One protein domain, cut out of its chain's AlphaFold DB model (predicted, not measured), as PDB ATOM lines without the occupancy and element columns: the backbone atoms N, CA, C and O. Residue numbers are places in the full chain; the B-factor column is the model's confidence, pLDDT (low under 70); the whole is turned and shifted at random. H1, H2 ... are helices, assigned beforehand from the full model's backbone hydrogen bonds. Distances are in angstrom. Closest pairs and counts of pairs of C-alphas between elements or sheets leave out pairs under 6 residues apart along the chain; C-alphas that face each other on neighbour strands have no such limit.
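Overview. This is residues 192 to 214 and 252 to 329 of the 515 residues of an uncharacterized protein of Phytophthora fragariae (UniProt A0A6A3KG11). With little regular structure, the model is built mostly of loops: residues 252 to 270 and part of the long link 287 to 310 lie in the middle, while that link also swings far out near residue 291, its C-alphas lying 2 to 18 A from the mean of all C-alphas; of the short helices, H1 and H3 pack together at one end with H2 nearby, and H4 sits at the other. The 101 printed residues include four named helices, H1 to H4 in chain order, holding 33 residues, and no named strand: all helix. The whole is compact, with a radius of gyration of the C-alphas of 13.4 A and spans of 37, 33 and 25 A.

Along the chain. H1, residues 192 to 201, begins at C-alpha 192 (20.281, -33.167, 26.768) and is 14.7 A long. H3, 278 to 286, and H4, 311 to 319, each measure 12.4 A; H2, 271 to 275, is shorter. H4 ends at C-alpha 319 (41.146, -49.942, 43.319).

Arrangement. H1 and H3 touch, C-alphas of Val 197 and Gln 282 closest at 6.6 A, opposite ways at a tilt of 37 degrees, only just steep. H1 and H2 are close but not clearly touching, C-alphas of Tyr 201 and Met 274 closest at 7.3 A. H2 and H3 meet only through their tight link. H4 is apart from H1, H2 and H3. O i to N i+4 pairs are within hydrogen-bond range throughout H2 and H3, 5 of 6 in H1 and 4 of 5 in H4.

Size, cuts and confidence. Residues 215 to 251 are not printed; C-alphas 214 and 252 are 10.8 A apart across the cut. The link H3 to H4 is long. The pLDDT is under 70 at residues 203 to 214, 319 and 321 to 329.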
ATOM      1  N   GLU A 192      19.668 -32.213  25.837       80.06
ATOM      2  CA  GLU A 192      20.281 -33.167  26.768       80.06
ATOM      3  C   GLU A 192      21.703 -33.564  26.326       80.06
ATOM      4  O   GLU A 192      22.614 -33.635  27.154       80.06
ATOM      5  N   THR A 193      21.953 -33.747  25.021       81.19
ATOM      6  CA  THR A 193      23.306 -34.056  24.517       81.19
ATOM      7  C   THR A 193      24.266 -32.878  24.661       81.19
ATOM      8  O   THR A 193      25.389 -33.087  25.122       81.19
ATOM      9  N   MET A 194      23.823 -31.647  24.379       83.38
ATOM     10  CA  MET A 194      24.645 -30.450  24.598       83.38
ATOM     11  C   MET A 194      24.983 -30.257  26.081       83.38
ATOM     12  O   MET A 194      26.141 -30.008  26.414       83.38
ATOM     13  N   ALA A 195      24.020 -30.446  26.990       84.06
ATOM     14  CA  ALA A 195      24.273 -30.370  28.431       84.06
ATOM     15  C   ALA A 195      25.282 -31.436  28.909       84.06
ATOM     16  O   ALA A 195      26.148 -31.148  29.738       84.06
ATOM     17  N   LEU A 196      25.215 -32.654  28.357       82.31
ATOM     18  CA  LEU A 196      26.180 -33.720  28.639       82.31
ATOM     19  C   LEU A 196      27.584 -33.402  28.100       82.31
ATOM     20  O   LEU A 196      28.564 -33.684  28.789       82.31
ATOM     21  N   VAL A 197      27.693 -32.813  26.903       84.00
ATOM     22  CA  VAL A 197      28.966 -32.329  26.340       84.00
ATOM     23  C   VAL A 197      29.556 -31.236  27.228       84.00
ATOM     24  O   VAL A 197      30.709 -31.345  27.642       84.00
ATOM     25  N   ASP A 198      28.771 -30.228  27.594       85.62
ATOM     26  CA  ASP A 198      29.220 -29.117  28.434       85.62
ATOM     27  C   ASP A 198      29.729 -29.595  29.799       85.62
ATOM     28  O   ASP A 198      30.823 -29.206  30.214       85.62
ATOM     29  N   ALA A 199      29.026 -30.539  30.431       83.19
ATOM     30  CA  ALA A 199      29.436 -31.171  31.687       83.19
ATOM     31  C   ALA A 199      30.750 -31.985  31.612       83.19
ATOM     32  O   ALA A 199      31.253 -32.412  32.650       83.19
ATOM     33  N   ALA A 200      31.313 -32.218  30.420       79.06
ATOM     34  CA  ALA A 200      32.632 -32.833  30.238       79.06
ATOM     35  C   ALA A 200      33.755 -31.832  29.935       79.06
ATOM     36  O   ALA A 200      34.926 -32.163  30.126       79.06
ATOM     37  N   TYR A 201      33.405 -30.645  29.431       82.31
ATOM     38  CA  TYR A 201      34.343 -29.541  29.192       82.31
ATOM     39  C   TYR A 201      34.473 -28.611  30.402       82.31
ATOM     40  O   TYR A 201      35.443 -27.860  30.482       82.31
ATOM     41  N   MET A 202      33.538 -28.671  31.354       79.50
ATOM     42  CA  MET A 202      33.730 -28.089  32.680       79.50
ATOM     43  C   MET A 202      34.764 -28.894  33.488       79.50
ATOM     44  O   MET A 202      34.715 -30.128  33.468       79.50
ATOM     45  N   PRO A 203      35.684 -28.232  34.216       66.25
ATOM     46  CA  PRO A 203      36.511 -28.904  35.212       66.25
ATOM     47  C   PRO A 203      35.626 -29.443  36.344       66.25
ATOM     48  O   PRO A 203      34.558 -28.894  36.623       66.25
ATOM     49  N   PHE A 204      36.061 -30.512  37.012       61.41
ATOM     50  CA  PHE A 204      35.311 -31.051  38.146       61.41
ATOM     51  C   PHE A 204      35.276 -30.039  39.301       61.41
ATOM     52  O   PHE A 204      36.310 -29.695  39.869       61.41
ATOM     53  N   SER A 205      34.076 -29.575  39.658       51.88
ATOM     54  CA  SER A 205      33.857 -28.739  40.839       51.88
ATOM     55  C   SER A 205      34.018 -29.564  42.122       51.88
ATOM     56  O   SER A 205      33.491 -30.671  42.224       51.88
ATOM     57  N   GLU A 206      34.681 -28.990  43.125       47.19
ATOM     58  CA  GLU A 206      35.216 -29.669  44.326       47.19
ATOM     59  C   GLU A 206      34.140 -30.255  45.285       47.19
ATOM     60  O   GLU A 206      34.451 -30.844  46.320       47.19
ATOM     61  N   SER A 207      32.848 -30.137  44.955       45.03
ATOM     62  CA  SER A 207      31.708 -30.448  45.833       45.03
ATOM     63  C   SER A 207      31.298 -31.928  45.912       45.03
ATOM     64  O   SER A 207      30.346 -32.254  46.622       45.03
ATOM     65  N   SER A 208      31.986 -32.844  45.219       43.72
ATOM     66  CA  SER A 208      31.644 -34.279  45.208       43.72
ATOM     67  C   SER A 208      32.811 -35.186  45.615       43.72
ATOM     68  O   SER A 208      33.262 -36.031  44.844       43.72
ATOM     69  N   ALA A 209      33.275 -35.007  46.861       51.84
ATOM     70  CA  ALA A 209      34.202 -35.897  47.574       51.84
ATOM     71  C   ALA A 209      35.359 -36.396  46.690       51.84
ATOM     72  O   ALA A 209      35.471 -37.595  46.422       51.84
ATOM     73  N   GLU A 210      36.167 -35.463  46.186       50.81
ATOM     74  CA  GLU A 210      37.046 -35.674  45.036       50.81
ATOM     75  C   GLU A 210      37.940 -36.928  45.161       50.81
ATOM     76  O   GLU A 210      38.379 -37.339  46.244       50.81
ATOM     77  N   LEU A 211      38.170 -37.597  44.029       57.06
ATOM     78  CA  LEU A 211      39.275 -38.537  43.904       57.06
ATOM     79  C   LEU A 211      40.487 -37.719  43.490       57.06
ATOM     80  O   LEU A 211      40.632 -37.410  42.313       57.06
ATOM     81  N   ASP A 212      41.351 -37.395  44.445       56.53
ATOM     82  CA  ASP A 212      42.653 -36.827  44.129       56.53
ATOM     83  C   ASP A 212      43.450 -37.838  43.279       56.53
ATOM     84  O   ASP A 212      43.812 -38.926  43.740       56.53
ATOM     85  N   LEU A 213      43.657 -37.502  42.004       63.25
ATOM     86  CA  LEU A 213      44.383 -38.324  41.036       63.25
ATOM     87  C   LEU A 213      45.854 -37.906  40.887       63.25
ATOM     88  O   LEU A 213      46.528 -38.433  39.991       63.25
ATOM     89  N   THR A 214      46.363 -37.030  41.764       64.88
ATOM     90  CA  THR A 214      47.790 -36.697  41.818       64.88
ATOM     91  C   THR A 214      48.632 -37.970  41.855       64.88
ATOM     92  O   THR A 214      48.266 -39.016  42.406       64.88
ATOM     93  N   ALA A 252      42.588 -41.936  35.365       80.88
ATOM     94  CA  ALA A 252      41.368 -41.561  34.666       80.88
ATOM     95  C   ALA A 252      41.569 -41.750  33.149       80.88
ATOM     96  O   ALA A 252      42.452 -41.120  32.554       80.88
ATOM     97  N   PRO A 253      40.804 -42.638  32.491       85.06
ATOM     98  CA  PRO A 253      40.791 -42.699  31.040       85.06
ATOM     99  C   PRO A 253      40.095 -41.447  30.505       85.06
ATOM    100  O   PRO A 253      39.040 -41.077  31.008       85.06
ATOM    101  N   CYS A 254      40.605 -40.854  29.424       91.56
ATOM    102  CA  CYS A 254      39.868 -39.816  28.702       91.56
ATOM    103  C   CYS A 254      38.445 -40.310  28.366       91.56
ATOM    104  O   CYS A 254      38.285 -41.408  27.831       91.56
ATOM    105  N   GLY A 255      37.415 -39.533  28.693       86.94
ATOM    106  CA  GLY A 255      36.003 -39.890  28.531       86.94
ATOM    107  C   GLY A 255      35.533 -39.982  27.077       86.94
ATOM    108  O   GLY A 255      34.516 -40.622  26.810       86.94
ATOM    109  N   PHE A 256      36.296 -39.402  26.144       90.56
ATOM    110  CA  PHE A 256      36.003 -39.379  24.712       90.56
ATOM    111  C   PHE A 256      35.899 -40.807  24.126       90.56
ATOM    112  O   PHE A 256      36.744 -41.662  24.436       90.56
ATOM    113  N   PRO A 257      34.888 -41.117  23.289       87.50
ATOM    114  CA  PRO A 257      34.714 -42.449  22.708       87.50
ATOM    115  C   PRO A 257      35.936 -42.915  21.900       87.50
ATOM    116  O   PRO A 257      36.580 -42.140  21.205       87.50
ATOM    117  N   GLY A 258      36.304 -44.194  22.011       87.00
ATOM    118  CA  GLY A 258      37.464 -44.773  21.311       87.00
ATOM    119  C   GLY A 258      38.852 -44.372  21.849       87.00
ATOM    120  O   GLY A 258      39.765 -45.199  21.812       87.00
ATOM    121  N   CYS A 259      39.007 -43.170  22.414       90.44
ATOM    122  CA  CYS A 259      40.276 -42.658  22.939       90.44
ATOM    123  C   CYS A 259      40.905 -43.595  23.991       90.44
ATOM    124  O   CYS A 259      40.208 -44.165  24.838       90.44
ATOM    125  N   ARG A 260      42.236 -43.745  23.973       87.31
ATOM    126  CA  ARG A 260      43.005 -44.553  24.946       87.31
ATOM    127  C   ARG A 260      43.906 -43.728  25.869       87.31
ATOM    128  O   ARG A 260      44.469 -44.294  26.802       87.31
ATOM    129  N   ASP A 261      44.007 -42.425  25.629       89.94
ATOM    130  CA  ASP A 261      44.873 -41.528  26.388       89.94
ATOM    131  C   ASP A 261      44.334 -41.273  27.808       89.94
ATOM    132  O   ASP A 261      43.160 -41.503  28.127       89.94
ATOM    133  N   ARG A 262      45.229 -40.788  28.670       87.25
ATOM    134  CA  ARG A 262      44.942 -40.363  30.046       87.25
ATOM    135  C   ARG A 262      44.180 -39.038  30.021       87.25
ATOM    136  O   ARG A 262      44.540 -38.168  29.234       87.25
ATOM    137  N   ALA A 263      43.158 -38.876  30.857       87.19
ATOM    138  CA  ALA A 263      42.563 -37.560  31.072       87.19
ATOM    139  C   ALA A 263      43.586 -36.598  31.714       87.19
ATOM    140  O   ALA A 263      44.550 -37.055  32.334       87.19
ATOM    141  N   MET A 264      43.391 -35.288  31.548       85.81
ATOM    142  CA  MET A 264      44.115 -34.293  32.342       85.81
ATOM    143  C   MET A 264      43.637 -34.324  33.796       85.81
ATOM    144  O   MET A 264      42.545 -34.802  34.107       85.81
ATOM    145  N   GLU A 265      44.465 -33.796  34.689       77.75
ATOM    146  CA  GLU A 265      44.099 -33.570  36.084       77.75
ATOM    147  C   GLU A 265      42.867 -32.649  36.167       77.75
ATOM    148  O   GLU A 265      42.751 -31.693  35.401       77.75
ATOM    149  N   ARG A 266      41.904 -32.992  37.035       77.06
ATOM    150  CA  ARG A 266      40.591 -32.322  37.191       77.06
ATOM    151  C   ARG A 266      39.714 -32.198  35.924       77.06
ATOM    152  O   ARG A 266      38.689 -31.519  35.972       77.06
ATOM    153  N   ALA A 267      40.031 -32.894  34.826       83.88
ATOM    154  CA  ALA A 267      39.230 -32.899  33.596       83.88
ATOM    155  C   ALA A 267      38.729 -34.301  33.216       83.88
ATOM    156  O   ALA A 267      39.350 -35.319  33.525       83.88
ATOM    157  N   ALA A 268      37.632 -34.373  32.458       85.81
ATOM    158  CA  ALA A 268      37.123 -35.642  31.936       85.81
ATOM    159  C   ALA A 268      37.885 -36.149  30.691       85.81
ATOM    160  O   ALA A 268      37.701 -37.294  30.276       85.81
ATOM    161  N   MET A 269      38.730 -35.330  30.051       89.38
ATOM    162  CA  MET A 269      39.342 -35.622  28.743       89.38
ATOM    163  C   MET A 269      40.853 -35.364  28.709       89.38
ATOM    164  O   MET A 269      41.404 -34.725  29.599       89.38
ATOM    165  N   CYS A 270      41.546 -35.920  27.707       92.75
ATOM    166  CA  CYS A 270      42.970 -35.652  27.489       92.75
ATOM    167  C   CYS A 270      43.172 -34.330  26.738       92.75
ATOM    168  O   CYS A 270      42.266 -33.901  26.025       92.75
ATOM    169  N   VAL A 271      44.382 -33.765  26.844       93.69
ATOM    170  CA  VAL A 271      44.845 -32.529  26.177       93.69
ATOM    171  C   VAL A 271      44.279 -32.406  24.751       93.69
ATOM    172  O   VAL A 271      43.438 -31.551  24.501       93.69
ATOM    173  N   LYS A 272      44.594 -33.379  23.882       94.06
ATOM    174  CA  LYS A 272      44.164 -33.439  22.471       94.06
ATOM    175  C   LYS A 272      42.660 -33.259  22.261       94.06
ATOM    176  O   LYS A 272      42.239 -32.581  21.335       94.06
ATOM    177  N   HIS A 273      41.831 -33.904  23.085       93.44
ATOM    178  CA  HIS A 273      40.377 -33.812  22.928       93.44
ATOM    179  C   HIS A 273      39.820 -32.519  23.524       93.44
ATOM    180  O   HIS A 273      38.780 -32.067  23.073       93.44
ATOM    181  N   MET A 274      40.517 -31.897  24.478       91.00
ATOM    182  CA  MET A 274      40.154 -30.571  24.976       91.00
ATOM    183  C   MET A 274      40.509 -29.470  23.967       91.00
ATOM    184  O   MET A 274      39.693 -28.581  23.744       91.00
ATOM    185  N   GLU A 275      41.653 -29.590  23.286       92.38
ATOM    186  CA  GLU A 275      42.073 -28.724  22.170       92.38
ATOM    187  C   GLU A 275      41.132 -28.831  20.955       92.38
ATOM    188  O   GLU A 275      40.797 -27.822  20.341       92.38
ATOM    189  N   LEU A 276      40.645 -30.039  20.638       91.62
ATOM    190  CA  LEU A 276      39.659 -30.280  19.568       91.62
ATOM    191  C   LEU A 276      38.259 -29.694  19.854       91.62
ATOM    192  O   LEU A 276      37.436 -29.601  18.940       91.62
ATOM    193  N   GLY A 277      37.981 -29.298  21.099       89.88
ATOM    194  CA  GLY A 277      36.743 -28.633  21.495       89.88
ATOM    195  C   GLY A 277      35.474 -29.497  21.421       89.88
ATOM    196  O   GLY A 277      35.472 -30.674  21.067       89.88
ATOM    197  N   LYS A 278      34.338 -28.883  21.771       91.38
ATOM    198  CA  LYS A 278      33.045 -29.569  21.962       91.38
ATOM    199  C   LYS A 278      32.515 -30.301  20.715       91.38
ATOM    200  O   LYS A 278      31.855 -31.330  20.852       91.38
ATOM    201  N   GLN A 279      32.805 -29.798  19.510       90.31
ATOM    202  CA  GLN A 279      32.130 -30.220  18.274       90.31
ATOM    203  C   GLN A 279      32.352 -31.702  17.897       90.31
ATOM    204  O   GLN A 279      31.353 -32.402  17.729       90.31
ATOM    205  N   PRO A 280      33.583 -32.258  17.842       89.81
ATOM    206  CA  PRO A 280      33.770 -33.666  17.474       89.81
ATOM    207  C   PRO A 280      33.142 -34.646  18.472       89.81
ATOM    208  O   PRO A 280      32.755 -35.749  18.090       89.81
ATOM    209  N   LEU A 281      33.013 -34.254  19.745       88.00
ATOM    210  CA  LEU A 281      32.298 -35.055  20.736       88.00
ATOM    211  C   LEU A 281      30.786 -35.037  20.471       88.00
ATOM    212  O   LEU A 281      30.178 -36.105  20.443       88.00
ATOM    213  N   GLN A 282      30.209 -33.853  20.241       88.81
ATOM    214  CA  GLN A 282      28.794 -33.678  19.901       88.81
ATOM    215  C   GLN A 282      28.421 -34.528  18.674       88.81
ATOM    216  O   GLN A 282      27.549 -35.386  18.773       88.81
ATOM    217  N   THR A 283      29.183 -34.433  17.576       90.69
ATOM    218  CA  THR A 283      28.951 -35.233  16.355       90.69
ATOM    219  C   THR A 283      28.963 -36.748  16.608       90.69
ATOM    220  O   THR A 283      28.172 -37.481  16.017       90.69
ATOM    221  N   ILE A 284      29.833 -37.245  17.497       88.12
ATOM    222  CA  ILE A 284      29.894 -38.675  17.848       88.12
ATOM    223  C   ILE A 284      28.710 -39.101  18.735       88.12
ATOM    224  O   ILE A 284      28.315 -40.269  18.698       88.12
ATOM    225  N   LEU A 285      28.141 -38.191  19.529       86.38
ATOM    226  CA  LEU A 285      26.947 -38.452  20.336       86.38
ATOM    227  C   LEU A 285      25.665 -38.386  19.499       86.38
ATOM    228  O   LEU A 285      24.822 -39.264  19.651       86.38
ATOM    229  N   ASP A 286      25.556 -37.448  18.560       86.12
ATOM    230  CA  ASP A 286      24.415 -37.356  17.638       86.12
ATOM    231  C   ASP A 286      24.362 -38.551  16.668       86.12
ATOM    232  O   ASP A 286      23.295 -39.074  16.354       86.12
ATOM    233  N   ALA A 287      25.525 -39.054  16.237       85.88
ATOM    234  CA  ALA A 287      25.632 -40.259  15.411       85.88
ATOM    235  C   ALA A 287      25.405 -41.578  16.187       85.88
ATOM    236  O   ALA A 287      25.412 -42.662  15.592       85.88
ATOM    237  N   ARG A 288      25.236 -41.529  17.515       80.69
ATOM    238  CA  ARG A 288      25.097 -42.710  18.376       80.69
ATOM    239  C   ARG A 288      23.629 -43.063  18.585       80.69
ATOM    240  O   ARG A 288      22.804 -42.230  18.940       80.69
ATOM    241  N   THR A 289      23.306 -44.350  18.494       74.19
ATOM    242  CA  THR A 289      21.979 -44.834  18.883       74.19
ATOM    243  C   THR A 289      21.755 -44.644  20.390       74.19
ATOM    244  O   THR A 289      22.467 -45.220  21.218       74.19
ATOM    245  N   GLN A 290      20.733 -43.856  20.745       71.50
ATOM    246  CA  GLN A 290      20.400 -43.446  22.124       71.50
ATOM    247  C   GLN A 290      20.268 -44.628  23.112       71.50
ATOM    248  O   GLN A 290      20.537 -44.492  24.301       71.50
ATOM    249  N   ASN A 291      19.946 -45.826  22.614       73.62
ATOM    250  CA  ASN A 291      19.794 -47.057  23.399       73.62
ATOM    251  C   ASN A 291      21.103 -47.645  23.982       73.62
ATOM    252  O   ASN A 291      21.045 -48.642  24.705       73.62
ATOM    253  N   VAL A 292      22.288 -47.102  23.669       81.06
ATOM    254  CA  VAL A 292      23.576 -47.639  24.158       81.06
ATOM    255  C   VAL A 292      24.023 -46.916  25.441       81.06
ATOM    256  O   VAL A 292      24.534 -45.796  25.343       81.06
ATOM    257  N   PRO A 293      23.938 -47.535  26.638       83.69
ATOM    258  CA  PRO A 293      24.211 -46.853  27.904       83.69
ATOM    259  C   PRO A 293      25.664 -46.367  28.036       83.69
ATOM    260  O   PRO A 293      26.622 -47.062  27.680       83.69
ATOM    261  N   VAL A 294      25.816 -45.160  28.582       87.50
ATOM    262  CA  VAL A 294      27.095 -44.516  28.927       87.50
ATOM    263  C   VAL A 294      27.534 -44.829  30.364       87.50
ATOM    264  O   VAL A 294      26.774 -45.351  31.181       87.50
ATOM    265  N   CYS A 295      28.793 -44.524  30.668       87.38
ATOM    266  CA  CYS A 295      29.348 -44.578  32.012       87.38
ATOM    267  C   CYS A 295      28.754 -43.462  32.890       87.38
ATOM    268  O   CYS A 295      28.824 -42.294  32.538       87.38
ATOM    269  N   LYS A 296      28.277 -43.804  34.091       86.19
ATOM    270  CA  LYS A 296      27.748 -42.889  35.124       86.19
ATOM    271  C   LYS A 296      28.782 -41.945  35.749       86.19
ATOM    272  O   LYS A 296      28.431 -41.154  36.613       86.19
ATOM    273  N   MET A 297      30.051 -42.062  35.362       81.94
ATOM    274  CA  MET A 297      31.072 -41.106  35.787       81.94
ATOM    275  C   MET A 297      30.894 -39.862  34.922       81.94
ATOM    276  O   MET A 297      30.869 -39.993  33.696       81.94
ATOM    277  N   SER A 298      30.765 -38.694  35.544       79.81
ATOM    278  CA  SER A 298      30.585 -37.415  34.854       79.81
ATOM    279  C   SER A 298      31.653 -37.212  33.770       79.81
ATOM    280  O   SER A 298      32.817 -37.584  33.932       79.81
ATOM    281  N   GLY A 299      31.218 -36.716  32.611       83.19
ATOM    282  CA  GLY A 299      32.047 -36.538  31.416       83.19
ATOM    283  C   GLY A 299      32.563 -37.815  30.726       83.19
ATOM    284  O   GLY A 299      33.402 -37.722  29.829       83.19
ATOM    285  N   CYS A 300      32.098 -39.018  31.095       86.12
ATOM    286  CA  CYS A 300      32.561 -40.271  30.486       86.12
ATOM    287  C   CYS A 300      31.566 -40.892  29.491       86.12
ATOM    288  O   CYS A 300      30.718 -41.716  29.831       86.12
ATOM    289  N   PHE A 301      31.757 -40.605  28.206       87.50
ATOM    290  CA  PHE A 301      30.896 -41.075  27.110       87.50
ATOM    291  C   PHE A 301      31.167 -42.519  26.666       87.50
ATOM    292  O   PHE A 301      30.487 -43.061  25.789       87.50
ATOM    293  N   LYS A 302      32.161 -43.181  27.263       87.56
ATOM    294  CA  LYS A 302      32.466 -44.588  26.990       87.56
ATOM    295  C   LYS A 302      31.334 -45.494  27.463       87.56
ATOM    296  O   LYS A 302      30.802 -45.325  28.558       87.56
ATOM    297  N   ASN A 303      31.008 -46.482  26.633       87.88
ATOM    298  CA  ASN A 303      29.929 -47.433  26.884       87.88
ATOM    299  C   ASN A 303      30.114 -48.140  28.235       87.88
ATOM    300  O   ASN A 303      31.226 -48.523  28.619       87.88
ATOM    301  N   ASP A 304      29.001 -48.338  28.929       84.19
ATOM    302  CA  ASP A 304      28.945 -49.093  30.172       84.19
ATOM    303  C   ASP A 304      29.344 -50.574  29.944       84.19
ATOM    304  O   ASP A 304      29.219 -51.128  28.851       84.19
ATOM    305  N   GLN A 305      29.900 -51.229  30.967       80.50
ATOM    306  CA  GLN A 305      30.161 -52.681  30.984       80.50
ATOM    307  C   GLN A 305      29.088 -53.448  31.768       80.50
ATOM    308  O   GLN A 305      29.270 -54.596  32.159       80.50
ATOM    309  N   GLY A 306      27.946 -52.813  32.016       71.88
ATOM    310  CA  GLY A 306      26.819 -53.373  32.740       71.88
ATOM    311  C   GLY A 306      26.744 -53.087  34.227       71.88
ATOM    312  O   GLY A 306      25.756 -53.462  34.854       71.88
ATOM    313  N   ARG A 307      27.747 -52.410  34.786       75.38
ATOM    314  CA  ARG A 307      27.722 -51.895  36.162       75.38
ATOM    315  C   ARG A 307      27.317 -50.420  36.240       75.38
ATOM    316  O   ARG A 307      27.410 -49.821  37.304       75.38
ATOM    317  N   GLY A 308      26.913 -49.815  35.122       82.94
ATOM    318  CA  GLY A 308      26.808 -48.367  34.976       82.94
ATOM    319  C   GLY A 308      28.162 -47.673  34.810       82.94
ATOM    320  O   GLY A 308      28.204 -46.455  34.824       82.94
ATOM    321  N   TYR A 309      29.270 -48.401  34.648       84.25
ATOM    322  CA  TYR A 309      30.607 -47.823  34.474       84.25
ATOM    323  C   TYR A 309      31.323 -48.456  33.281       84.25
ATOM    324  O   TYR A 309      31.104 -49.629  32.973       84.25
ATOM    325  N   CYS A 310      32.183 -47.692  32.604       84.62
ATOM    326  CA  CYS A 310      33.089 -48.235  31.596       84.62
ATOM    327  C   CYS A 310      34.239 -49.009  32.267       84.62
ATOM    328  O   CYS A 310      34.561 -48.778  33.433       84.62
ATOM    329  N   ARG A 311      34.922 -49.885  31.518       83.44
ATOM    330  CA  ARG A 311      35.975 -50.784  32.042       83.44
ATOM    331  C   ARG A 311      37.142 -50.069  32.749       83.44
ATOM    332  O   ARG A 311      37.855 -50.687  33.533       83.44
ATOM    333  N   GLY A 312      37.373 -48.790  32.443       80.88
ATOM    334  CA  GLY A 312      38.381 -47.969  33.120       80.88
ATOM    335  C   GLY A 312      37.901 -47.451  34.477       80.88
ATOM    336  O   GLY A 312      38.579 -47.660  35.479       80.88
ATOM    337  N   HIS A 313      36.703 -46.860  34.537       82.88
ATOM    338  CA  HIS A 313      36.132 -46.379  35.798       82.88
ATOM    339  C   HIS A 313      35.699 -47.509  36.736       82.88
ATOM    340  O   HIS A 313      35.849 -47.367  37.941       82.88
ATOM    341  N   GLU A 314      35.283 -48.667  36.212       83.31
ATOM    342  CA  GLU A 314      35.093 -49.882  37.017       83.31
ATOM    343  C   GLU A 314      36.390 -50.258  37.760       83.31
ATOM    344  O   GLU A 314      36.366 -50.453  38.971       83.31
ATOM    345  N   LYS A 315      37.544 -50.259  37.073       79.31
ATOM    346  CA  LYS A 315      38.855 -50.510  37.700       79.31
ATOM    347  C   LYS A 315      39.264 -49.437  38.710       79.31
ATOM    348  O   LYS A 315      39.780 -49.794  39.763       79.31
ATOM    349  N   LEU A 316      39.046 -48.154  38.404       77.88
ATOM    350  CA  LEU A 316      39.338 -47.048  39.326       77.88
ATOM    351  C   LEU A 316      38.513 -47.171  40.612       77.88
ATOM    352  O   LEU A 316      39.061 -47.090  41.708       77.88
ATOM    353  N   LEU A 317      37.213 -47.441  40.490       80.06
ATOM    354  CA  LEU A 317      36.321 -47.601  41.635       80.06
ATOM    355  C   LEU A 317      36.628 -48.878  42.436       80.06
ATOM    356  O   LEU A 317      36.499 -48.867  43.656       80.06
ATOM    357  N   MET A 318      37.075 -49.963  41.790       74.81
ATOM    358  CA  MET A 318      37.578 -51.150  42.501       74.81
ATOM    359  C   MET A 318      38.855 -50.845  43.295       74.81
ATOM    360  O   MET A 318      38.934 -51.197  44.466       74.81
ATOM    361  N   ALA A 319      39.849 -50.191  42.683       66.81
ATOM    362  CA  ALA A 319      41.146 -49.942  43.319       66.81
ATOM    363  C   ALA A 319      41.098 -48.873  44.426       66.81
ATOM    364  O   ALA A 319      41.896 -48.921  45.352       66.81
ATOM    365  N   THR A 320      40.146 -47.940  44.352       70.62
ATOM    366  CA  THR A 320      39.876 -46.929  45.395       70.62
ATOM    367  C   THR A 320      38.931 -47.431  46.493       70.62
ATOM    368  O   THR A 320      38.581 -46.669  47.390       70.62
ATOM    369  N   GLY A 321      38.435 -48.672  46.400       69.62
ATOM    370  CA  GLY A 321      37.425 -49.231  47.308       69.62
ATOM    371  C   GLY A 321      36.025 -48.599  47.204       69.62
ATOM    372  O   GLY A 321      35.098 -49.062  47.863       69.62
ATOM    373  N   ARG A 322      35.837 -47.570  46.364       69.38
ATOM    374  CA  ARG A 322      34.584 -46.803  46.244       69.38
ATOM    375  C   ARG A 322      33.511 -47.473  45.368       69.38
ATOM    376  O   ARG A 322      32.386 -46.978  45.303       69.38
ATOM    377  N   LEU A 323      33.807 -48.588  44.687       68.44
ATOM    378  CA  LEU A 323      32.797 -49.356  43.947       68.44
ATOM    379  C   LEU A 323      31.827 -50.029  44.927       68.44
ATOM    380  O   LEU A 323      32.163 -51.038  45.543       68.44
ATOM    381  N   SER A 324      30.603 -49.511  45.036       60.25
ATOM    382  CA  SER A 324      29.598 -50.049  45.957       60.25
ATOM    383  C   SER A 324      29.359 -51.545  45.708       60.25
ATOM    384  O   SER A 324      28.918 -51.938  44.625       60.25
ATOM    385  N   ALA A 325      29.585 -52.382  46.726       56.53
ATOM    386  CA  ALA A 325      29.445 -53.842  46.628       56.53
ATOM    387  C   ALA A 325      28.044 -54.297  46.162       56.53
ATOM    388  O   ALA A 325      27.889 -55.365  45.571       56.53
ATOM    389  N   HIS A 326      27.027 -53.453  46.373       49.19
ATOM    390  CA  HIS A 326      25.642 -53.671  45.956       49.19
ATOM    391  C   HIS A 326      25.325 -53.217  44.508       49.19
ATOM    392  O   HIS A 326      24.156 -53.158  44.114       49.19
ATOM    393  N   ILE A 327      26.328 -52.918  43.668       53.66
ATOM    394  CA  ILE A 327      26.105 -52.747  42.221       53.66
ATOM    395  C   ILE A 327      25.729 -54.107  41.625       53.66
ATOM    396  O   ILE A 327      26.553 -55.002  41.424       53.66
ATOM    397  N   ASN A 328      24.422 -54.241  41.421       44.16
ATOM    398  CA  ASN A 328      23.684 -55.494  41.406       44.16
ATOM    399  C   ASN A 328      24.244 -56.550  40.431       44.16
ATOM    400  O   ASN A 328      24.589 -56.238  39.289       44.16
ATOM    401  N   LYS A 329      24.224 -57.833  40.827       50.72
ATOM    402  CA  LYS A 329      24.736 -58.987  40.047       50.72
ATOM    403  C   LYS A 329      24.033 -59.211  38.688       50.72
ATOM    404  O   LYS A 329      24.363 -60.153  37.977       50.72
TER     405      LYS A 329